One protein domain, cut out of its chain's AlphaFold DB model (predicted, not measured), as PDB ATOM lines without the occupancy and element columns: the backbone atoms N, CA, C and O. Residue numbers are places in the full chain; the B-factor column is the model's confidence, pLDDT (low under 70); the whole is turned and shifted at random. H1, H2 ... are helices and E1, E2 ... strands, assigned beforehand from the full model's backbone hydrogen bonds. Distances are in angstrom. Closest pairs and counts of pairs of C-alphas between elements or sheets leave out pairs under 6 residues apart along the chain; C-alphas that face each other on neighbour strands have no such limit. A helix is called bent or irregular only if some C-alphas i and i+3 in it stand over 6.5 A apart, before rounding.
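AT A GLANCE: This is residues 81 to 251 of the 251 residues of an uncharacterized protein of Thermofilum pendens (UniProt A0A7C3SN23). A long helix, H4, runs through one half of the domain, with H1, H2 and H3 packed on it, while H5 and H7 lie side by side in the other half with little H6 at the start of H7; a small sheet of two short strands, E1 and E2, lies between the halves. The last helix, H8, meets the first part of H4 with its own first part, then kinks, and residues 235 to 250 stick out as an arm. The printed part has 171 residues, with eight named helices and two named strands in the order H1 H2 E1 H3 H4 E2 H5 H6 H7 H8; the sheet, order E1 E2, is parallel, and the class is mostly helix. The whole is compact, with a radius of gyration of the C-alphas of 17.0 A and spans of 50 by 41 by 28 A.

HOW THE PARTS SIT: H1, residues 82 to 86, touches the hub, H4, residues 123 to 144, closest at the C-alphas of Gln 85 and Ala 133, 5.3 A. H2, residues 88 to 99, touches H4 with residues 88 to 92 alone, at a steep tilt of 41 degrees, the same way; the closest C-alphas are those of Ile 88 and Ala 133, 6.0 A. E1, residues 111 to 113, is the parallel neighbour of E2, residues 151 to 153, with N 112 and O 151 within hydrogen-bond range at 2.8 A and N 153 and O 112 at 2.9 A. H3, residues 114 to 121, touches H4 at a steep tilt of 58 degrees, opposite ways, closest at the C-alphas of Ala 118 and Ser 126, 5.1 A. E1, H3, H4 and E2 form a strand-helix-strand unit, two parallel neighbour strands with helices between, and its crossover is right-handed. H5, residues 169 to 175, touches H7, residues 194 to 207, at a shallow tilt of 19 degrees, the same way; the closest C-alphas are those of Val 173 and Gly 207, 5.7 A. H6, residues 186 to 190, and H7 only just touch, only at the corner, with 3 pairs of C-alphas within 8 A, the closest those of Ile 188 and Tyr 197, 5.8 A. H8, residues 219 to 245, touches H4 with residues 219 to 227 alone, closest at the C-alphas of Ala 125 and Ala 223, 4.1 A. Every O i to N i+4 pair is within hydrogen-bond range in H1 to H7, and 20 of 23 are in H8.

IN THESE COORDINATES: H1 begins at C-alpha 82, (115.488, 215.693, 153.386). From first to last C-alpha H2 measures 16.0 A, H4 31.3 A and H7 20.3 A. H8 measures 31.5 A, ends at C-alpha 245, (104.643, 234.129, 161.071), and is irregular, with C-alphas 236 and 239 at 7.6 A and a kink of 70 degrees near residue 237.

THE WHOLE: The C-alphas farthest apart, those of Asp 101 and Ile 240, are 51.2 A apart. The printed part has no cut; the links H2 to E1, E2 to H5 and H7 to H8 are long. Mean pLDDT of the printed part is 92.7, with residues 101 to 105 and 250 to 251 under 70.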
ATOM      1  N   SER A  81     110.853 216.695 151.986       95.69
ATOM      2  CA  SER A  81     111.761 216.568 153.140       95.69
ATOM      3  C   SER A  81     113.142 216.056 152.737       95.69
ATOM      4  O   SER A  81     113.304 215.444 151.683       95.69
ATOM      5  N   VAL A  82     114.148 216.272 153.593       95.62
ATOM      6  CA  VAL A  82     115.488 215.693 153.386       95.62
ATOM      7  C   VAL A  82     115.384 214.168 153.310       95.62
ATOM      8  O   VAL A  82     115.905 213.561 152.386       95.62
ATOM      9  N   GLU A  83     114.642 213.551 154.226       95.06
ATOM     10  CA  GLU A  83     114.446 212.104 154.301       95.06
ATOM     11  C   GLU A  83     113.813 211.529 153.031       95.06
ATOM     12  O   GLU A  83     114.336 210.572 152.465       95.06
ATOM     13  N   SER A  84     112.715 212.124 152.552       95.88
ATOM     14  CA  SER A  84     112.039 211.658 151.332       95.88
ATOM     15  C   SER A  84     112.922 211.823 150.093       95.88
ATOM     16  O   SER A  84     112.958 210.936 149.241       95.88
ATOM     17  N   GLN A  85     113.706 212.904 150.018       96.56
ATOM     18  CA  GLN A  85     114.667 213.145 148.937       96.56
ATOM     19  C   GLN A  85     115.821 212.135 148.933       96.56
ATOM     20  O   GLN A  85     116.210 211.664 147.865       96.56
ATOM     21  N   LEU A  86     116.338 211.750 150.104       95.50
ATOM     22  CA  LEU A  86     117.364 210.705 150.214       95.50
ATOM     23  C   LEU A  86     116.815 209.310 149.864       95.50
ATOM     24  O   LEU A  86     117.538 208.477 149.317       95.50
ATOM     25  N   ARG A  87     115.518 209.077 150.098       96.06
ATOM     26  CA  ARG A  87     114.802 207.837 149.756       96.06
ATOM     27  C   ARG A  87     114.234 207.813 148.333       96.06
ATOM     28  O   ARG A  87     113.456 206.921 148.001       96.06
ATOM     29  N   ILE A  88     114.621 208.743 147.454       97.00
ATOM     30  CA  ILE A  88     114.077 208.855 146.085       97.00
ATOM     31  C   ILE A  88     114.090 207.535 145.297       97.00
ATOM     32  O   ILE A  88     113.160 207.260 144.540       97.00
ATOM     33  N   ARG A  89     115.105 206.686 145.505       97.19
ATOM     34  CA  ARG A  89     115.218 205.370 144.859       97.19
ATOM     35  C   ARG A  89     114.039 204.454 145.194       97.19
ATOM     36  O   ARG A  89     113.594 203.704 144.327       97.19
ATOM     37  N   GLU A  90     113.510 204.524 146.411       97.44
ATOM     38  CA  GLU A  90     112.342 203.743 146.829       97.44
ATOM     39  C   GLU A  90     111.080 204.224 146.106       97.44
ATOM     40  O   GLU A  90     110.353 203.413 145.534       97.44
ATOM     41  N   TYR A  91     110.868 205.544 146.031       97.31
ATOM     42  CA  TYR A  91     109.751 206.133 145.287       97.31
ATOM     43  C   TYR A  91     109.818 205.799 143.792       97.31
ATOM     44  O   TYR A  91     108.816 205.407 143.201       97.31
ATOM     45  N   LEU A  92     110.998 205.893 143.173       96.50
ATOM     46  CA  LEU A  92     111.182 205.521 141.768       96.50
ATOM     47  C   LEU A  92     110.975 204.021 141.535       96.50
ATOM     48  O   LEU A  92     110.408 203.638 140.512       96.50
ATOM     49  N   SER A  93     111.370 203.170 142.484       96.00
ATOM     50  CA  SER A  93     111.105 201.727 142.424       96.00
ATOM     51  C   SER A  93     109.607 201.431 142.500       96.00
ATOM     52  O   SER A  93     109.105 200.653 141.690       96.00
ATOM     53  N   ALA A  94     108.881 202.101 143.403       95.62
ATOM     54  CA  ALA A  94     107.426 202.002 143.492       95.62
ATOM     55  C   ALA A  94     106.758 202.442 142.178       95.62
ATOM     56  O   ALA A  94     105.955 201.703 141.618       95.62
ATOM     57  N   LEU A  95     107.155 203.588 141.619       95.25
ATOM     58  CA  LEU A  95     106.647 204.057 140.326       95.25
ATOM     59  C   LEU A  95     106.975 203.095 139.179       95.25
ATOM     60  O   LEU A  95     106.123 202.854 138.332       95.25
ATOM     61  N   THR A  96     108.175 202.515 139.157       93.62
ATOM     62  CA  THR A  96     108.562 201.515 138.148       93.62
ATOM     63  C   THR A  96     107.684 200.273 138.250       93.62
ATOM     64  O   THR A  96     107.232 199.758 137.235       93.62
ATOM     65  N   HIS A  97     107.381 199.811 139.464       92.31
ATOM     66  CA  HIS A  97     106.476 198.683 139.666       92.31
ATOM     67  C   HIS A  97     105.042 198.994 139.207       92.31
ATOM     68  O   HIS A  97     104.372 198.135 138.641       92.31
ATOM     69  N   LEU A  98     104.571 200.226 139.417       90.44
ATOM     70  CA  LEU A  98     103.233 200.649 138.998       90.44
ATOM     71  C   LEU A  98     103.115 200.869 137.486       90.44
ATOM     72  O   LEU A  98     102.052 200.609 136.919       90.44
ATOM     73  N   TYR A  99     104.176 201.380 136.857       90.12
ATOM     74  CA  TYR A  99     104.099 202.019 135.543       90.12
ATOM     75  C   TYR A  99     105.126 201.561 134.512       90.12
ATOM     76  O   TYR A  99     104.999 201.996 133.371       90.12
ATOM     77  N   GLY A 100     106.107 200.729 134.878       70.94
ATOM     78  CA  GLY A 100     107.306 200.422 134.083       70.94
ATOM     79  C   GLY A 100     107.041 200.254 132.586       70.94
ATOM     80  O   GLY A 100     107.585 201.016 131.793       70.94
ATOM     81  N   ASP A 101     106.116 199.362 132.231       66.31
ATOM     82  CA  ASP A 101     105.701 199.128 130.839       66.31
ATOM     83  C   ASP A 101     104.300 199.700 130.519       66.31
ATOM     84  O   ASP A 101     103.826 199.631 129.388       66.31
ATOM     85  N   GLY A 102     103.604 200.245 131.523       59.84
ATOM     86  CA  GLY A 102     102.152 200.466 131.501       59.84
ATOM     87  C   GLY A 102     101.677 201.866 131.100       59.84
ATOM     88  O   GLY A 102     100.487 202.040 130.846       59.84
ATOM     89  N   LEU A 103     102.559 202.871 131.036       63.16
ATOM     90  CA  LEU A 103     102.186 204.262 130.728       63.16
ATOM     91  C   LEU A 103     102.820 204.783 129.428       63.16
ATOM     92  O   LEU A 103     103.472 205.822 129.432       63.16
ATOM     93  N   GLU A 104     102.629 204.068 128.315       62.28
ATOM     94  CA  GLU A 104     102.787 204.581 126.936       62.28
ATOM     95  C   GLU A 104     103.987 205.533 126.719       62.28
ATOM     96  O   GLU A 104     103.826 206.695 126.339       62.28
ATOM     97  N   GLY A 105     105.208 205.070 127.008       67.38
ATOM     98  CA  GLY A 105     106.433 205.836 126.734       67.38
ATOM     99  C   GLY A 105     106.585 207.149 127.518       67.38
ATOM    100  O   GLY A 105     107.453 207.957 127.186       67.38
ATOM    101  N   GLN A 106     105.766 207.395 128.547       83.81
ATOM    102  CA  GLN A 106     105.937 208.544 129.433       83.81
ATOM    103  C   GLN A 106     107.060 208.273 130.441       83.81
ATOM    104  O   GLN A 106     107.085 207.205 131.054       83.81
ATOM    105  N   PRO A 107     107.965 209.239 130.684       92.50
ATOM    106  CA  PRO A 107     108.960 209.083 131.731       92.50
ATOM    107  C   PRO A 107     108.282 209.023 133.104       92.50
ATOM    108  O   PRO A 107     107.255 209.669 133.332       92.50
ATOM    109  N   LEU A 108     108.884 208.298 134.043       94.88
ATOM    110  CA  LEU A 108     108.523 208.385 135.453       94.88
ATOM    111  C   LEU A 108     108.821 209.797 135.951       94.88
ATOM    112  O   LEU A 108     109.887 210.351 135.675       94.88
ATOM    113  N   ARG A 109     107.900 210.387 136.706       95.94
ATOM    114  CA  ARG A 109     108.083 211.728 137.257       95.94
ATOM    115  C   ARG A 109     108.101 211.690 138.770       95.94
ATOM    116  O   ARG A 109     107.291 211.031 139.407       95.94
ATOM    117  N   VAL A 110     109.006 212.476 139.328       97.44
ATOM    118  CA  VAL A 110     109.123 212.760 140.756       97.44
ATOM    119  C   VAL A 110     109.312 214.257 140.905       97.44
ATOM    120  O   VAL A 110     109.948 214.891 140.063       97.44
ATOM    121  N   PHE A 111     108.740 214.840 141.945       98.44
ATOM    122  CA  PHE A 111     108.855 216.259 142.215       98.44
ATOM    123  C   PHE A 111     109.752 216.441 143.441       98.44
ATOM    124  O   PHE A 111     109.417 216.026 144.539       98.44
ATOM    125  N   VAL A 112     110.904 217.081 143.260       97.94
ATOM    126  CA  VAL A 112     111.838 217.444 144.331       97.94
ATOM    127  C   VAL A 112     111.510 218.855 144.827       97.94
ATOM    128  O   VAL A 112     111.750 219.843 144.128       97.94
ATOM    129  N   GLY A 113     110.923 218.958 146.021       96.38
ATOM    130  CA  GLY A 113     110.527 220.225 146.639       96.38
ATOM    131  C   GLY A 113     111.543 220.703 147.675       96.38
ATOM    132  O   GLY A 113     111.718 220.073 148.711       96.38
ATOM    133  N   LYS A 114     112.202 221.845 147.441       94.88
ATOM    134  CA  LYS A 114     113.223 222.353 148.381       94.88
ATOM    135  C   LYS A 114     112.650 223.218 149.508       94.88
ATOM    136  O   LYS A 114     113.243 223.284 150.579       94.88
ATOM    137  N   SER A 115     111.542 223.923 149.265       94.06
ATOM    138  CA  SER A 115     111.029 224.942 150.200       94.06
ATOM    139  C   SER A 115     110.746 224.367 151.590       94.06
ATOM    140  O   SER A 115     111.323 224.846 152.565       94.06
ATOM    141  N   ASP A 116     109.941 223.309 151.671       93.31
ATOM    142  CA  ASP A 116     109.555 222.702 152.952       93.31
ATOM    143  C   ASP A 116     110.736 221.986 153.612       93.31
ATOM    144  O   ASP A 116     110.980 222.140 154.812       93.31
ATOM    145  N   ALA A 117     111.573 221.319 152.809       94.94
ATOM    146  CA  ALA A 117     112.802 220.696 153.284       94.94
ATOM    147  C   ALA A 117     113.731 221.724 153.950       94.94
ATOM    148  O   ALA A 117     114.350 221.429 154.974       94.94
ATOM    149  N   ALA A 118     113.814 222.944 153.405       96.12
ATOM    150  CA  ALA A 118     114.617 224.022 153.975       96.12
ATOM    151  C   ALA A 118     114.045 224.524 155.303       96.12
ATOM    152  O   ALA A 118     114.804 224.711 156.251       96.12
ATOM    153  N   VAL A 119     112.724 224.694 155.407       93.81
ATOM    154  CA  VAL A 119     112.075 225.107 156.663       93.81
ATOM    155  C   VAL A 119     112.346 224.091 157.774       93.81
ATOM    156  O   VAL A 119     112.689 224.484 158.890       93.81
ATOM    157  N   MET A 120     112.266 222.796 157.459       92.94
ATOM    158  CA  MET A 120     112.402 221.722 158.447       92.94
ATOM    159  C   MET A 120     113.853 221.353 158.773       92.94
ATOM    160  O   MET A 120     114.146 220.971 159.906       92.94
ATOM    161  N   SER A 121     114.766 221.452 157.804       96.06
ATOM    162  CA  SER A 121     116.138 220.927 157.929       96.06
ATOM    163  C   SER A 121     117.243 221.942 157.622       96.06
ATOM    164  O   SER A 121     118.421 221.620 157.749       96.06
ATOM    165  N   GLY A 122     116.891 223.169 157.252       96.31
ATOM    166  CA  GLY A 122     117.833 224.238 156.947       96.31
ATOM    167  C   GLY A 122     118.269 224.259 155.485       96.31
ATOM    168  O   GLY A 122     118.074 223.314 154.713       96.31
ATOM    169  N   HIS A 123     118.876 225.377 155.081       95.44
ATOM    170  CA  HIS A 123     119.249 225.612 153.686       95.44
ATOM    171  C   HIS A 123     120.267 224.589 153.161       95.44
ATOM    172  O   HIS A 123     120.051 224.041 152.084       95.44
ATOM    173  N   VAL A 124     121.332 224.315 153.924       95.75
ATOM    174  CA  VAL A 124     122.430 223.429 153.502       95.75
ATOM    175  C   VAL A 124     121.942 221.994 153.316       95.75
ATOM    176  O   VAL A 124     122.111 221.429 152.239       95.75
ATOM    177  N   ALA A 125     121.272 221.429 154.326       96.94
ATOM    178  CA  ALA A 125     120.776 220.057 154.260       96.94
ATOM    179  C   ALA A 125     119.790 219.867 153.099       96.94
ATOM    180  O   ALA A 125     119.948 218.940 152.312       96.94
ATOM    181  N   SER A 126     118.831 220.789 152.943       97.00
ATOM    182  CA  SER A 126     117.848 220.734 151.852       97.00
ATOM    183  C   SER A 126     118.452 220.937 150.460       97.00
ATOM    184  O   SER A 126     117.955 220.373 149.490       97.00
ATOM    185  N   ALA A 127     119.507 221.746 150.328       96.25
ATOM    186  CA  ALA A 127     120.205 221.918 149.057       96.25
ATOM    187  C   ALA A 127     120.947 220.635 148.660       96.25
ATOM    188  O   ALA A 127     120.829 220.182 147.521       96.25
ATOM    189  N   LEU A 128     121.668 220.021 149.602       96.75
ATOM    190  CA  LEU A 128     122.423 218.792 149.355       96.75
ATOM    191  C   LEU A 128     121.501 217.604 149.060       96.75
ATOM    192  O   LEU A 128     121.742 216.886 148.091       96.75
ATOM    193  N   SER A 129     120.409 217.436 149.814       97.06
ATOM    194  CA  SER A 129     119.441 216.361 149.565       97.06
ATOM    195  C   SER A 129     118.705 216.528 148.233       97.06
ATOM    196  O   SER A 129     118.504 215.542 147.529       97.06
ATOM    197  N   ALA A 130     118.368 217.758 147.829       97.25
ATOM    198  CA  ALA A 130     117.740 218.009 146.532       97.25
ATOM    199  C   ALA A 130     118.693 217.707 145.362       97.25
ATOM    200  O   ALA A 130     118.283 217.095 144.376       97.25
ATOM    201  N   ARG A 131     119.975 218.088 145.477       97.31
ATOM    202  CA  ARG A 131     121.010 217.745 144.483       97.31
ATOM    203  C   ARG A 131     121.224 216.237 144.404       97.31
ATOM    204  O   ARG A 131     121.257 215.693 143.302       97.31
ATOM    205  N   TYR A 132     121.305 215.570 145.557       97.81
ATOM    206  CA  TYR A 132     121.387 214.113 145.628       97.81
ATOM    207  C   TYR A 132     120.194 213.467 144.924       97.81
ATOM    208  O   TYR A 132     120.392 212.600 144.083       97.81
ATOM    209  N   ALA A 133     118.972 213.933 145.195       97.75
ATOM    210  CA  ALA A 133     117.766 213.384 144.591       97.75
ATOM    211  C   ALA A 133     117.804 213.458 143.053       97.75
ATOM    212  O   ALA A 133     117.523 212.473 142.373       97.75
ATOM    213  N   LEU A 134     118.205 214.598 142.480       98.00
ATOM    214  CA  LEU A 134     118.312 214.752 141.023       98.00
ATOM    215  C   LEU A 134     119.402 213.858 140.411       98.00
ATOM    216  O   LEU A 134     119.181 213.237 139.369       98.00
ATOM    217  N   TRP A 135     120.560 213.763 141.067       97.94
ATOM    218  CA  TRP A 135     121.641 212.871 140.651       97.94
ATOM    219  C   TRP A 135     121.232 211.395 140.703       97.94
ATOM    220  O   TRP A 135     121.389 210.664 139.719       97.94
ATOM    221  N   GLU A 136     120.649 210.980 141.822       97.88
ATOM    222  CA  GLU A 136     120.220 209.612 142.078       97.88
ATOM    223  C   GLU A 136     119.065 209.199 141.159       97.88
ATOM    224  O   GLU A 136     119.053 208.079 140.654       97.88
ATOM    225  N   ALA A 137     118.145 210.110 140.827       97.88
ATOM    226  CA  ALA A 137     117.092 209.855 139.845       97.88
ATOM    227  C   ALA A 137     117.653 209.530 138.451       97.88
ATOM    228  O   ALA A 137     117.208 208.579 137.804       97.88
ATOM    229  N   ALA A 138     118.658 210.283 137.994       97.06
ATOM    230  CA  ALA A 138     119.309 210.009 136.715       97.06
ATOM    231  C   ALA A 138     120.102 208.697 136.749       97.06
ATOM    232  O   ALA A 138     120.122 207.957 135.763       97.06
ATOM    233  N   ARG A 139     120.765 208.398 137.873       97.06
ATOM    234  CA  ARG A 139     121.476 207.134 138.079       97.06
ATOM    235  C   ARG A 139     120.514 205.946 138.047       97.06
ATOM    236  O   ARG A 139     120.758 205.011 137.290       97.06
ATOM    237  N   PHE A 140     119.407 206.020 138.782       97.00
ATOM    238  CA  PHE A 140     118.357 205.004 138.792       97.00
ATOM    239  C   PHE A 140     117.801 204.745 137.388       97.00
ATOM    240  O   PHE A 140     117.707 203.592 136.974       97.00
ATOM    241  N   GLY A 141     117.488 205.805 136.633       95.06
ATOM    242  CA  GLY A 141     116.989 205.677 135.262       95.06
ATOM    243  C   GLY A 141     117.954 204.913 134.349       95.06
ATOM    244  O   GLY A 141     117.533 204.011 133.629       95.06
ATOM    245  N   ARG A 142     119.265 205.196 134.443       95.38
ATOM    246  CA  ARG A 142     120.302 204.447 133.706       95.38
ATOM    247  C   ARG A 142     120.403 202.990 134.154       95.38
ATOM    248  O   ARG A 142     120.470 202.109 133.308       95.38
ATOM    249  N   GLU A 143     120.412 202.740 135.463       96.12
ATOM    250  CA  GLU A 143     120.537 201.389 136.033       96.12
ATOM    251  C   GLU A 143     119.343 200.489 135.689       96.12
ATOM    252  O   GLU A 143     119.512 199.285 135.507       96.12
ATOM    253  N   LYS A 144     118.134 201.055 135.619       93.44
ATOM    254  CA  LYS A 144     116.889 200.312 135.374       93.44
ATOM    255  C   LYS A 144     116.399 200.366 133.929       93.44
ATOM    256  O   LYS A 144     115.424 199.694 133.618       93.44
ATOM    257  N   GLY A 145     117.048 201.141 133.060       91.88
ATOM    258  CA  GLY A 145     116.622 201.307 131.670       91.88
ATOM    259  C   GLY A 145     115.277 202.026 131.517       91.88
ATOM    260  O   GLY A 145     114.593 201.823 130.519       91.88
ATOM    261  N   VAL A 146     114.887 202.856 132.492       91.88
ATOM    262  CA  VAL A 146     113.623 203.611 132.479       91.88
ATOM    263  C   VAL A 146     113.885 205.107 132.357       91.88
ATOM    264  O   VAL A 146     114.815 205.650 132.956       91.88
ATOM    265  N   ALA A 147     113.043 205.806 131.598       93.31
ATOM    266  CA  ALA A 147     113.124 207.257 131.502       93.31
ATOM    267  C   ALA A 147     112.588 207.902 132.792       93.31
ATOM    268  O   ALA A 147     111.473 207.610 133.218       93.31
ATOM    269  N   VAL A 148     113.362 208.807 133.397       95.31
ATOM    270  CA  VAL A 148     112.966 209.571 134.590       95.31
ATOM    271  C   VAL A 148     113.054 211.062 134.275       95.31
ATOM    272  O   VAL A 148     114.066 211.529 133.759       95.31
ATOM    273  N   ALA A 149     112.000 211.817 134.588       96.62
ATOM    274  CA  ALA A 149     111.893 213.248 134.319       96.62
ATOM    275  C   ALA A 149     111.528 214.044 135.588       96.62
ATOM    276  O   ALA A 149     110.352 214.383 135.794       96.62
ATOM    277  N   PRO A 150     112.519 214.358 136.448       98.06
ATOM    278  CA  PRO A 150     112.284 215.059 137.705       98.06
ATOM    279  C   PRO A 150     111.761 216.488 137.513       98.06
ATOM    280  O   PRO A 150     112.120 217.183 136.559       98.06
ATOM    281  N   ILE A 151     110.944 216.945 138.458       98.31
ATOM    282  CA  ILE A 151     110.490 218.331 138.598       98.31
ATOM    283  C   ILE A 151     111.258 218.968 139.757       98.31
ATOM    284  O   ILE A 151     111.260 218.417 140.853       98.31
ATOM    285  N   ALA A 152     111.870 220.133 139.550       97.56
ATOM    286  CA  ALA A 152     112.469 220.936 140.612       97.56
ATOM    287  C   ALA A 152     111.493 222.034 141.060       97.56
ATOM    288  O   ALA A 152     111.134 222.909 140.267       97.56
ATOM    289  N   GLY A 153     111.068 222.007 142.327       96.00
ATOM    290  CA  GLY A 153     110.270 223.085 142.914       96.00
ATOM    291  C   GLY A 153     111.026 223.895 143.943       96.00
ATOM    292  O   GLY A 153     111.340 223.429 145.041       96.00
ATOM    293  N   MET A 154     111.287 225.141 143.576       94.06
ATOM    294  CA  MET A 154     112.112 226.080 144.324       94.06
ATOM    295  C   MET A 154     111.559 227.487 144.141       94.06
ATOM    296  O   MET A 154     110.995 227.801 143.094       94.06
ATOM    297  N   GLY A 155     111.714 228.322 145.166       90.88
ATOM    298  CA  GLY A 155     111.253 229.708 145.130       90.88
ATOM    299  C   GLY A 155     112.335 230.721 144.798       90.88
ATOM    300  O   GLY A 155     113.475 230.363 144.503       90.88
ATOM    301  N   SER A 156     111.964 232.000 144.840       91.12
ATOM    302  CA  SER A 156     112.884 233.120 144.603       91.12
ATOM    303  C   SER A 156     113.857 233.377 145.764       91.12
ATOM    304  O   SER A 156     115.016 233.698 145.502       91.12
ATOM    305  N   PRO A 157     113.477 233.229 147.050       92.12
ATOM    306  CA  PRO A 157     114.440 233.377 148.139       92.12
ATOM    307  C   PRO A 157     115.517 232.288 148.093       92.12
ATOM    308  O   PRO A 157     115.201 231.111 147.901       92.12
ATOM    309  N   THR A 158     116.775 232.648 148.362       90.62
ATOM    310  CA  THR A 158     117.908 231.703 148.417       90.62
ATOM    311  C   THR A 158     117.632 230.545 149.374       90.62
ATOM    312  O   THR A 158     117.871 229.383 149.053       90.62
ATOM    313  N   PHE A 159     117.011 230.827 150.525       93.00
ATOM    314  CA  PHE A 159     116.612 229.797 151.486       93.00
ATOM    315  C   PHE A 159     115.746 228.698 150.832       93.00
ATOM    316  O   PHE A 159     116.001 227.505 151.024       93.00
ATOM    317  N   ARG A 160     114.821 229.102 149.949       89.38
ATOM    318  CA  ARG A 160     113.886 228.252 149.189       89.38
ATOM    319  C   ARG A 160     114.443 227.744 147.850       89.38
ATOM    320  O   ARG A 160     113.705 227.100 147.104       89.38
ATOM    321  N   GLY A 161     115.721 227.994 147.560       87.12
ATOM    322  CA  GLY A 161     116.453 227.431 146.421       87.12
ATOM    323  C   GLY A 161     116.826 228.405 145.318       87.12
ATOM    324  O   GLY A 161     117.502 227.982 144.397       87.12
ATOM    325  N   GLY A 162     116.383 229.665 145.368       93.06
ATOM    326  CA  GLY A 162     116.847 230.716 144.453       93.06
ATOM    327  C   GLY A 162     116.548 230.506 142.960       93.06
ATOM    328  O   GLY A 162     116.871 231.374 142.156       93.06
ATOM    329  N   LEU A 163     115.913 229.402 142.561       92.75
ATOM    330  CA  LEU A 163     115.733 229.024 141.157       92.75
ATOM    331  C   LEU A 163     114.862 230.028 140.383       92.75
ATOM    332  O   LEU A 163     115.004 230.183 139.177       92.75
ATOM    333  N   ASN A 164     113.972 230.735 141.085       94.31
ATOM    334  CA  ASN A 164     113.125 231.794 140.523       94.31
ATOM    335  C   ASN A 164     113.729 233.200 140.698       94.31
ATOM    336  O   ASN A 164     113.083 234.195 140.376       94.31
ATOM    337  N   ASN A 165     114.944 233.303 141.239       94.94
ATOM    338  CA  ASN A 165     115.613 234.570 141.495       94.94
ATOM    339  C   ASN A 165     116.372 235.044 140.244       94.94
ATOM    340  O   ASN A 165     117.278 234.338 139.803       94.94
ATOM    341  N   PRO A 166     116.107 236.247 139.712       93.81
ATOM    342  CA  PRO A 166     116.791 236.761 138.521       93.81
ATOM    343  C   PRO A 166     118.318 236.816 138.638       93.81
ATOM    344  O   PRO A 166     119.018 236.599 137.651       93.81
ATOM    345  N   SER A 167     118.834 237.065 139.843       94.81
ATOM    346  CA  SER A 167     120.271 237.194 140.098       94.81
ATOM    347  C   SER A 167     120.958 235.856 140.364       94.81
ATOM    348  O   SER A 167     122.169 235.754 140.185       94.81
ATOM    349  N   LEU A 168     120.213 234.828 140.790       95.88
ATOM    350  CA  LEU A 168     120.782 233.526 141.171       95.88
ATOM    351  C   LEU A 168     120.462 232.412 140.180       95.88
ATOM    352  O   LEU A 168     121.188 231.428 140.146       95.88
ATOM    353  N   VAL A 169     119.428 232.560 139.347       96.31
ATOM    354  CA  VAL A 169     118.901 231.486 138.489       96.31
ATOM    355  C   VAL A 169     119.985 230.781 137.670       96.31
ATOM    356  O   VAL A 169     119.936 229.566 137.549       96.31
ATOM    357  N   SER A 170     121.006 231.483 137.166       95.75
ATOM    358  CA  SER A 170     122.108 230.821 136.448       95.75
ATOM    359  C   SER A 170     122.965 229.920 137.329       95.75
ATOM    360  O   SER A 170     123.342 228.839 136.892       95.75
ATOM    361  N   LEU A 171     123.264 230.352 138.553       95.75
ATOM    362  CA  LEU A 171     124.019 229.547 139.512       95.75
ATOM    363  C   LEU A 171     123.181 228.360 139.992       95.75
ATOM    364  O   LEU A 171     123.683 227.245 140.069       95.75
ATOM    365  N   GLU A 172     121.897 228.589 140.264       95.88
ATOM    366  CA  GLU A 172     121.000 227.556 140.788       95.88
ATOM    367  C   GLU A 172     120.654 226.510 139.720       95.88
ATOM    368  O   GLU A 172     120.594 225.320 140.017       95.88
ATOM    369  N   VAL A 173     120.502 226.915 138.455       96.50
ATOM    370  CA  VAL A 173     120.360 225.978 137.330       96.50
ATOM    371  C   VAL A 173     121.573 225.056 137.230       96.50
ATOM    372  O   VAL A 173     121.389 223.854 137.053       96.50
ATOM    373  N   GLU A 174     122.789 225.588 137.385       95.88
ATOM    374  CA  GLU A 174     124.002 224.766 137.380       95.88
ATOM    375  C   GLU A 174     124.075 223.869 138.624       95.88
ATOM    376  O   GLU A 174     124.401 222.687 138.523       95.88
ATOM    377  N   ALA A 175     123.721 224.386 139.802       94.31
ATOM    378  CA  ALA A 175     123.762 223.630 141.050       94.31
ATOM    379  C   ALA A 175     122.785 222.442 141.055       94.31
ATOM    380  O   ALA A 175     123.144 221.355 141.524       94.31
ATOM    381  N   TYR A 176     121.580 222.637 140.511       95.94
ATOM    382  CA  TYR A 176     120.487 221.663 140.500       95.94
ATOM    383  C   TYR A 176     120.256 221.031 139.123       95.94
ATOM    384  O   TYR A 176     119.122 220.723 138.770       95.94
ATOM    385  N   ARG A 177     121.302 220.799 138.326       96.81
ATOM    386  CA  ARG A 177     121.170 220.048 137.065       96.81
ATOM    387  C   ARG A 177     120.515 218.677 137.277       96.81
ATOM    388  O   ARG A 177     120.627 218.077 138.344       96.81
ATOM    389  N   GLY A 178     119.863 218.163 136.235       96.62
ATOM    390  CA  GLY A 178     119.140 216.884 136.250       96.62
ATOM    391  C   GLY A 178     117.616 217.006 136.308       96.62
ATOM    392  O   GLY A 178     116.928 215.994 136.193       96.62
ATOM    393  N   PHE A 179     117.061 218.216 136.449       97.62
ATOM    394  CA  PHE A 179     115.617 218.418 136.299       97.62
ATOM    395  C   PHE A 179     115.195 218.444 134.821       97.62
ATOM    396  O   PHE A 179     115.913 218.927 133.945       97.62
ATOM    397  N   MET A 180     113.971 217.981 134.566       97.44
ATOM    398  CA  MET A 180     113.284 218.074 133.269       97.44
ATOM    399  C   MET A 180     112.151 219.106 133.283       97.44
ATOM    400  O   MET A 180     111.495 219.364 132.275       97.44
ATOM    401  N   THR A 181     111.835 219.666 134.447       97.25
ATOM    402  CA  THR A 181     110.849 220.735 134.617       97.25
ATOM    403  C   THR A 181     111.203 221.521 135.870       97.25
ATOM    404  O   THR A 181     111.591 220.925 136.869       97.25
ATOM    405  N   ALA A 182     111.044 222.840 135.839       96.75
ATOM    406  CA  ALA A 182     111.210 223.707 137.000       96.75
ATOM    407  C   ALA A 182     109.905 224.460 137.280       96.75
ATOM    408  O   ALA A 182     109.175 224.813 136.350       96.75
ATOM    409  N   THR A 183     109.591 224.709 138.551       95.31
ATOM    410  CA  THR A 183     108.440 225.547 138.913       95.31
ATOM    411  C   THR A 183     108.738 227.016 138.666       95.31
ATOM    412  O   THR A 183     109.809 227.488 139.048       95.31
ATOM    413  N   VAL A 184     107.748 227.755 138.157       93.25
ATOM    414  CA  VAL A 184     107.778 229.221 138.136       93.25
ATOM    415  C   VAL A 184     106.691 229.775 139.062       93.25
ATOM    416  O   VAL A 184     105.502 229.561 138.823       93.25
ATOM    417  N   GLN A 185     107.094 230.414 140.161       90.38
ATOM    418  CA  GLN A 185     106.214 230.805 141.269       90.38
ATOM    419  C   GLN A 185     105.550 232.175 141.050       90.38
ATOM    420  O   GLN A 185     105.858 232.891 140.100       90.38
ATOM    421  N   SER A 186     104.569 232.527 141.890       89.06
ATOM    422  CA  SER A 186     103.837 233.806 141.824       89.06
ATOM    423  C   SER A 186     104.767 235.016 141.897       89.06
ATOM    424  O   SER A 186     104.680 235.860 141.014       89.06
ATOM    425  N   ALA A 187     105.702 235.042 142.850       87.56
ATOM    426  CA  ALA A 187     106.555 236.206 143.092       87.56
ATOM    427  C   ALA A 187     107.300 236.695 141.837       87.56
ATOM    428  O   ALA A 187     107.268 237.868 141.492       87.56
ATOM    429  N   ILE A 188     107.917 235.790 141.069       91.19
ATOM    430  CA  ILE A 188     108.587 236.190 139.822       91.19
ATOM    431  C   ILE A 188     107.593 236.561 138.709       91.19
ATOM    432  O   ILE A 188     107.919 237.366 137.846       91.19
ATOM    433  N   ARG A 189     106.379 235.999 138.704       89.12
ATOM    434  CA  ARG A 189     105.372 236.273 137.663       89.12
ATOM    435  C   ARG A 189     104.652 237.601 137.858       89.12
ATOM    436  O   ARG A 189     104.288 238.215 136.862       89.12
ATOM    437  N   TYR A 190     104.413 237.994 139.104       89.50
ATOM    438  CA  TYR A 190     103.522 239.106 139.433       89.50
ATOM    439  C   TYR A 190     104.231 240.264 140.141       89.50
ATOM    440  O   TYR A 190     103.813 241.402 139.955       89.50
ATOM    441  N   ASP A 191     105.345 240.010 140.836       89.44
ATOM    442  CA  ASP A 191     106.090 241.047 141.570       89.44
ATOM    443  C   ASP A 191     107.352 241.505 140.817       89.44
ATOM    444  O   ASP A 191     108.172 242.258 141.346       89.44
ATOM    445  N   SER A 192     107.545 241.043 139.577       90.12
ATOM    446  CA  SER A 192     108.681 241.417 138.733       90.12
ATOM    447  C   SER A 192     108.240 241.941 137.370       90.12
ATOM    448  O   SER A 192     107.115 241.720 136.924       90.12
ATOM    449  N   GLN A 193     109.145 242.648 136.691       94.31
ATOM    450  CA  GLN A 193     108.885 243.130 135.338       94.31
ATOM    451  C   GLN A 193     108.757 241.947 134.359       94.31
ATOM    452  O   GLN A 193     109.493 240.962 134.492       94.31
ATOM    453  N   PRO A 194     107.897 242.034 133.325       92.81
ATOM    454  CA  PRO A 194     107.690 240.941 132.372       92.81
ATOM    455  C   PRO A 194     108.978 240.394 131.741       92.81
ATOM    456  O   PRO A 194     109.114 239.183 131.559       92.81
ATOM    457  N   ASP A 195     109.951 241.258 131.442       94.75
ATOM    458  CA  ASP A 195     111.230 240.843 130.856       94.75
ATOM    459  C   ASP A 195     112.135 240.124 131.864       94.75
ATOM    460  O   ASP A 195     112.858 239.193 131.502       94.75
ATOM    461  N   THR A 196     112.043 240.478 133.147       94.50
ATOM    462  CA  THR A 196     112.714 239.758 134.234       94.50
ATOM    463  C   THR A 196     112.178 238.332 134.347       94.50
ATOM    464  O   THR A 196     112.962 237.382 134.361       94.50
ATOM    465  N   TYR A 197     110.851 238.168 134.339       94.31
ATOM    466  CA  TYR A 197     110.208 236.854 134.295       94.31
ATOM    467  C   TYR A 197     110.652 236.033 133.075       94.31
ATOM    468  O   TYR A 197     111.044 234.873 133.229       94.31
ATOM    469  N   ARG A 198     110.631 236.624 131.872       94.81
ATOM    470  CA  ARG A 198     111.042 235.939 130.632       94.81
ATOM    471  C   ARG A 198     112.495 235.476 130.692       94.81
ATOM    472  O   ARG A 198     112.767 234.331 130.349       94.81
ATOM    473  N   SER A 199     113.395 236.326 131.184       95.50
ATOM    474  CA  SER A 199     114.816 235.999 131.353       95.50
ATOM    475  C   SER A 199     115.028 234.824 132.315       95.50
ATOM    476  O   SER A 199     115.775 233.893 132.013       95.50
ATOM    477  N   VAL A 200     114.317 234.806 133.450       96.31
ATOM    478  CA  VAL A 200     114.343 233.666 134.382       96.31
ATOM    479  C   VAL A 200     113.817 232.402 133.700       96.31
ATOM    480  O   VAL A 200     114.487 231.371 133.728       96.31
ATOM    481  N   ALA A 201     112.656 232.475 133.046       95.62
ATOM    482  CA  ALA A 201     112.051 231.333 132.365       95.62
ATOM    483  C   ALA A 201     112.959 230.756 131.264       95.62
ATOM    484  O   ALA A 201     113.067 229.536 131.129       95.62
ATOM    485  N   GLU A 202     113.648 231.612 130.509       96.12
ATOM    486  CA  GLU A 202     114.607 231.198 129.488       96.12
ATOM    487  C   GLU A 202     115.801 230.457 130.096       96.12
ATOM    488  O   GLU A 202     116.141 229.369 129.633       96.12
ATOM    489  N   ARG A 203     116.389 230.974 131.182       96.81
ATOM    490  CA  ARG A 203     117.506 230.304 131.873       96.81
ATOM    491  C   ARG A 203     117.105 228.935 132.422       96.81
ATOM    492  O   ARG A 203     117.864 227.977 132.277       96.81
ATOM    493  N   LEU A 204     115.898 228.808 132.976       96.69
ATOM    494  CA  LEU A 204     115.355 227.513 133.404       96.69
ATOM    495  C   LEU A 204     115.178 226.548 132.229       96.69
ATOM    496  O   LEU A 204     115.487 225.362 132.350       96.69
ATOM    497  N   ARG A 205     114.709 227.054 131.083       96.00
ATOM    498  CA  ARG A 205     114.545 226.261 129.861       96.00
ATOM    499  C   ARG A 205     115.885 225.761 129.326       96.00
ATOM    500  O   ARG A 205     115.961 224.606 128.927       96.00
ATOM    501  N   LEU A 206     116.919 226.603 129.336       95.44
ATOM    502  CA  LEU A 206     118.270 226.245 128.891       95.44
ATOM    503  C   LEU A 206     118.930 225.196 129.799       95.44
ATOM    504  O   LEU A 206     119.662 224.345 129.310       95.44
ATOM    505  N   GLY A 207     118.650 225.229 131.105       94.19
ATOM    506  CA  GLY A 207     119.158 224.239 132.058       94.19
ATOM    507  C   GLY A 207     118.494 222.863 131.986       94.19
ATOM    508  O   GLY A 207     119.095 221.857 132.375       94.19
ATOM    509  N   CYS A 208     117.255 222.813 131.500       95.12
ATOM    510  CA  CYS A 208     116.432 221.611 131.454       95.12
ATOM    511  C   CYS A 208     117.112 220.469 130.681       95.12
ATOM    512  O   CYS A 208     117.561 220.648 129.553       95.12
ATOM    513  N   GLY A 209     117.133 219.268 131.265       93.44
ATOM    514  CA  GLY A 209     117.705 218.074 130.631       93.44
ATOM    515  C   GLY A 209     119.228 217.975 130.678       93.44
ATOM    516  O   GLY A 209     119.789 216.996 130.187       93.44
ATOM    517  N   SER A 210     119.904 218.930 131.315       95.56
ATOM    518  CA  SER A 210     121.337 218.823 131.581       95.56
ATOM    519  C   SER A 210     121.623 217.671 132.546       95.56
ATOM    520  O   SER A 210     120.927 217.514 133.551       95.56
ATOM    521  N   ALA A 211     122.680 216.896 132.285       95.69
ATOM    522  CA  ALA A 211     123.108 215.821 133.184       95.69
ATOM    523  C   ALA A 211     123.384 216.369 134.601       95.69
ATOM    524  O   ALA A 211     123.998 217.436 134.697       95.69
ATOM    525  N   PRO A 212     122.945 215.688 135.675       95.88
ATOM    526  CA  PRO A 212     123.152 216.157 137.041       95.88
ATOM    527  C   PRO A 212     124.621 216.106 137.448       95.88
ATOM    528  O   PRO A 212     125.384 215.260 136.979       95.88
ATOM    529  N   ASN A 213     124.984 216.972 138.392       92.50
ATOM    530  CA  ASN A 213     126.289 216.922 139.038       92.50
ATOM    531  C   ASN A 213     126.363 215.715 139.987       92.50
ATOM    532  O   ASN A 213     125.417 215.516 140.754       92.50
ATOM    533  N   PRO A 214     127.460 214.937 139.983       93.56
ATOM    534  CA  PRO A 214     127.669 213.883 140.964       93.56
ATOM    535  C   PRO A 214     127.601 214.407 142.397       93.56
ATOM    536  O   PRO A 214     128.143 215.470 142.709       93.56
ATOM    537  N   VAL A 215     126.933 213.651 143.266       91.62
ATOM    538  CA  VAL A 215     126.900 213.905 144.709       91.62
ATOM    539  C   VAL A 215     127.573 212.723 145.395       91.62
ATOM    540  O   VAL A 215     126.930 211.740 145.745       91.62
ATOM    541  N   GLU A 216     128.894 212.811 145.525       82.50
ATOM    542  CA  GLU A 216     129.753 211.758 146.078       82.50
ATOM    543  C   GLU A 216     130.379 212.181 147.418       82.50
ATOM    544  O   GLU A 216     130.357 213.355 147.800       82.50
ATOM    545  N   GLY A 217     130.955 211.211 148.133       81.81
ATOM    546  CA  GLY A 217     131.712 211.446 149.363       81.81
ATOM    547  C   GLY A 217     130.853 211.884 150.551       81.81
ATOM    548  O   GLY A 217     129.778 211.345 150.805       81.81
ATOM    549  N   GLU A 218     131.348 212.869 151.299       87.50
ATOM    550  CA  GLU A 218     130.799 213.321 152.586       87.50
ATOM    551  C   GLU A 218     129.571 214.243 152.457       87.50
ATOM    552  O   GLU A 218     129.063 214.758 153.449       87.50
ATOM    553  N   ALA A 219     129.043 214.476 151.251       90.31
ATOM    554  CA  ALA A 219     127.922 215.401 151.054       90.31
ATOM    555  C   ALA A 219     126.695 215.047 151.917       90.31
ATOM    556  O   ALA A 219     126.031 215.934 152.454       90.31
ATOM    557  N   LEU A 220     126.406 213.753 152.084       89.81
ATOM    558  CA  LEU A 220     125.277 213.300 152.899       89.81
ATOM    559  C   LEU A 220     125.548 213.433 154.403       89.81
ATOM    560  O   LEU A 220     124.666 213.888 155.128       89.81
ATOM    561  N   SER A 221     126.766 213.138 154.866       93.56
ATOM    562  CA  SER A 221     127.131 213.338 156.276       93.56
ATOM    563  C   SER A 221     127.136 214.824 156.650       93.56
ATOM    564  O   SER A 221     126.639 215.194 157.714       93.56
ATOM    565  N   ILE A 222     127.586 215.698 155.741       95.12
ATOM    566  CA  ILE A 222     127.487 217.158 155.889       95.12
ATOM    567  C   ILE A 222     126.020 217.596 155.956       95.12
ATOM    568  O   ILE A 222     125.669 218.435 156.786       95.12
ATOM    569  N   ALA A 223     125.142 217.039 155.115       94.75
ATOM    570  CA  ALA A 223     123.714 217.360 155.149       94.75
ATOM    571  C   ALA A 223     123.076 216.975 156.496       94.75
ATOM    572  O   ALA A 223     122.322 217.764 157.072       94.75
ATOM    573  N   GLU A 224     123.412 215.800 157.029       94.75
ATOM    574  CA  GLU A 224     122.953 215.338 158.342       94.75
ATOM    575  C   GLU A 224     123.473 216.212 159.484       94.75
ATOM    576  O   GLU A 224     122.719 216.582 160.391       94.75
ATOM    577  N   GLU A 225     124.752 216.580 159.459       96.62
ATOM    578  CA  GLU A 225     125.325 217.495 160.438       96.62
ATOM    579  C   GLU A 225     124.668 218.878 160.368       96.62
ATOM    580  O   GLU A 225     124.153 219.362 161.380       96.62
ATOM    581  N   ALA A 226     124.584 219.480 159.182       96.44
ATOM    582  CA  ALA A 226     123.953 220.782 158.993       96.44
ATOM    583  C   ALA A 226     122.497 220.791 159.484       96.44
ATOM    584  O   ALA A 226     122.065 221.742 160.142       96.44
ATOM    585  N   LYS A 227     121.753 219.706 159.235       97.06
ATOM    586  CA  LYS A 227     120.398 219.524 159.761       97.06
ATOM    587  C   LYS A 227     120.374 219.490 161.288       97.06
ATOM    588  O   LYS A 227     119.513 220.133 161.894       97.06
ATOM    589  N   ARG A 228     121.297 218.773 161.940       96.94
ATOM    590  CA  ARG A 228     121.388 218.728 163.413       96.94
ATOM    591  C   ARG A 228     121.628 220.120 164.005       96.94
ATOM    592  O   ARG A 228     120.914 220.520 164.925       96.94
ATOM    593  N   TRP A 229     122.559 220.886 163.440       96.94
ATOM    594  CA  TRP A 229     122.838 222.261 163.875       96.94
ATOM    595  C   TRP A 229     121.645 223.199 163.663       96.94
ATOM    596  O   TRP A 229     121.243 223.926 164.580       96.94
ATOM    597  N   TYR A 230     121.034 223.147 162.477       96.94
ATOM    598  CA  TYR A 230     119.867 223.963 162.153       96.94
ATOM    599  C   TYR A 230     118.686 223.648 163.073       96.94
ATOM    600  O   TYR A 230     118.117 224.557 163.669       96.94
ATOM    601  N   THR A 231     118.339 222.372 163.252       95.69
ATOM    602  CA  THR A 231     117.198 221.965 164.089       95.69
ATOM    603  C   THR A 231     117.404 222.305 165.565       95.69
ATOM    604  O   THR A 231     116.459 222.737 166.226       95.69
ATOM    605  N   SER A 232     118.633 222.189 166.082       96.00
ATOM    606  CA  SER A 232     118.991 222.651 167.432       96.00
ATOM    607  C   SER A 232     118.732 224.151 167.604       96.00
ATOM    608  O   SER A 232     118.129 224.575 168.591       96.00
ATOM    609  N   THR A 233     119.113 224.949 166.605       95.19
ATOM    610  CA  THR A 233     118.893 226.400 166.595       95.19
ATOM    611  C   THR A 233     117.409 226.732 166.455       95.19
ATOM    612  O   THR A 233     116.870 227.498 167.251       95.19
ATOM    613  N   LEU A 234     116.714 226.103 165.505       94.06
ATOM    614  CA  LEU A 234     115.292 226.318 165.250       94.06
ATOM    615  C   LEU A 234     114.453 226.068 166.505       94.06
ATOM    616  O   LEU A 234     113.588 226.877 166.820       94.06
ATOM    617  N   ARG A 235     114.739 225.006 167.271       94.06
ATOM    618  CA  ARG A 235     114.035 224.718 168.534       94.06
ATOM    619  C   ARG A 235     114.125 225.866 169.542       94.06
ATOM    620  O   ARG A 235     113.148 226.120 170.235       94.06
ATOM    621  N   ARG A 236     115.258 226.575 169.599       95.00
ATOM    622  CA  ARG A 236     115.455 227.721 170.507       95.00
ATOM    623  C   ARG A 236     114.613 228.931 170.103       95.00
ATOM    624  O   ARG A 236     114.139 229.650 170.974       95.00
ATOM    625  N   TYR A 237     114.402 229.137 168.802       94.12
ATOM    626  CA  TYR A 237     113.716 230.321 168.267       94.12
ATOM    627  C   TYR A 237     112.292 230.055 167.756       94.12
ATOM    628  O   TYR A 237     111.597 230.996 167.374       94.12
ATOM    629  N   ALA A 238     111.820 228.805 167.776       91.25
ATOM    630  CA  ALA A 238     110.533 228.406 167.205       91.25
ATOM    631  C   ALA A 238     109.348 229.204 167.770       91.25
ATOM    632  O   ALA A 238     108.434 229.542 167.022       91.25
ATOM    633  N   GLY A 239     109.369 229.532 169.066       91.94
ATOM    634  CA  GLY A 239     108.325 230.346 169.693       91.94
ATOM    635  C   GLY A 239     108.234 231.748 169.087       91.94
ATOM    636  O   GLY A 239     107.152 232.179 168.703       91.94
ATOM    637  N   ILE A 240     109.377 232.422 168.929       92.94
ATOM    638  CA  ILE A 240     109.455 233.768 168.346       92.94
ATOM    639  C   ILE A 240     109.045 233.730 166.872       92.94
ATOM    640  O   ILE A 240     108.224 234.533 166.441       92.94
ATOM    641  N   LEU A 241     109.550 232.758 166.109       90.94
ATOM    642  CA  LEU A 241     109.207 232.612 164.692       90.94
ATOM    643  C   LEU A 241     107.701 232.412 164.481       90.94
ATOM    644  O   LEU A 241     107.128 233.015 163.580       90.94
ATOM    645  N   ARG A 242     107.040 231.618 165.334       89.69
ATOM    646  CA  ARG A 242     105.583 231.414 165.271       89.69
ATOM    647  C   ARG A 242     104.782 232.682 165.554       89.69
ATOM    648  O   ARG A 242     103.674 232.794 165.041       89.69
ATOM    649  N   LEU A 243     105.299 233.598 166.374       91.31
ATOM    650  CA  LEU A 243     104.645 234.886 166.617       91.31
ATOM    651  C   LEU A 243     104.701 235.751 165.358       91.31
ATOM    652  O   LEU A 243     103.658 236.184 164.884       91.31
ATOM    653  N   TYR A 244     105.885 235.911 164.763       89.69
ATOM    654  CA  TYR A 244     106.051 236.714 163.547       89.69
ATOM    655  C   TYR A 244     105.358 236.116 162.320       89.69
ATOM    656  O   TYR A 244     104.849 236.859 161.491       89.69
ATOM    657  N   ALA A 245     105.290 234.786 162.206       88.50
ATOM    658  CA  ALA A 245     104.643 234.129 161.071       88.50
ATOM    659  C   ALA A 245     103.147 234.474 160.936       88.50
ATOM    660  O   ALA A 245     102.617 234.390 159.836       88.50
ATOM    661  N   LYS A 246     102.473 234.871 162.026       88.44
ATOM    662  CA  LYS A 246     101.061 235.292 161.991       88.44
ATOM    663  C   LYS A 246     100.853 236.670 161.362       88.44
ATOM    664  O   LYS A 246      99.756 236.949 160.896       88.44
ATOM    665  N   GLU A 247     101.891 237.501 161.357       90.31
ATOM    666  CA  GLU A 247     101.858 238.865 160.819       90.31
ATOM    667  C   GLU A 247     102.223 238.909 159.326       90.31
ATOM    668  O   GLU A 247     102.109 239.949 158.679       90.31
ATOM    669  N   VAL A 248     102.678 237.786 158.762       82.00
ATOM    670  CA  VAL A 248     102.957 237.667 157.330       82.00
ATOM    671  C   VAL A 248     101.641 237.390 156.608       82.00
ATOM    672  O   VAL A 248     100.972 236.397 156.892       82.00
ATOM    673  N   ALA A 249     101.262 238.274 155.683       74.44
ATOM    674  CA  ALA A 249     100.066 238.088 154.871       74.44
ATOM    675  C   ALA A 249     100.163 236.784 154.051       74.44
ATOM    676  O   ALA A 249     101.248 236.460 153.564       74.44
ATOM    677  N   PRO A 250      99.062 236.027 153.899       66.38
ATOM    678  CA  PRO A 250      99.048 234.886 152.994       66.38
ATOM    679  C   PRO A 250      99.215 235.364 151.542       66.38
ATOM    680  O   PRO A 250      98.502 236.272 151.114       66.38
ATOM    681  N   ASP A 251     100.161 234.745 150.826       53.47
ATOM    682  CA  ASP A 251     100.398 234.914 149.381       53.47
ATOM    683  C   ASP A 251      99.292 234.271 148.521       53.47
ATOM    684  O   ASP A 251      98.795 233.180 148.900       53.47
TER     685      ASP A 251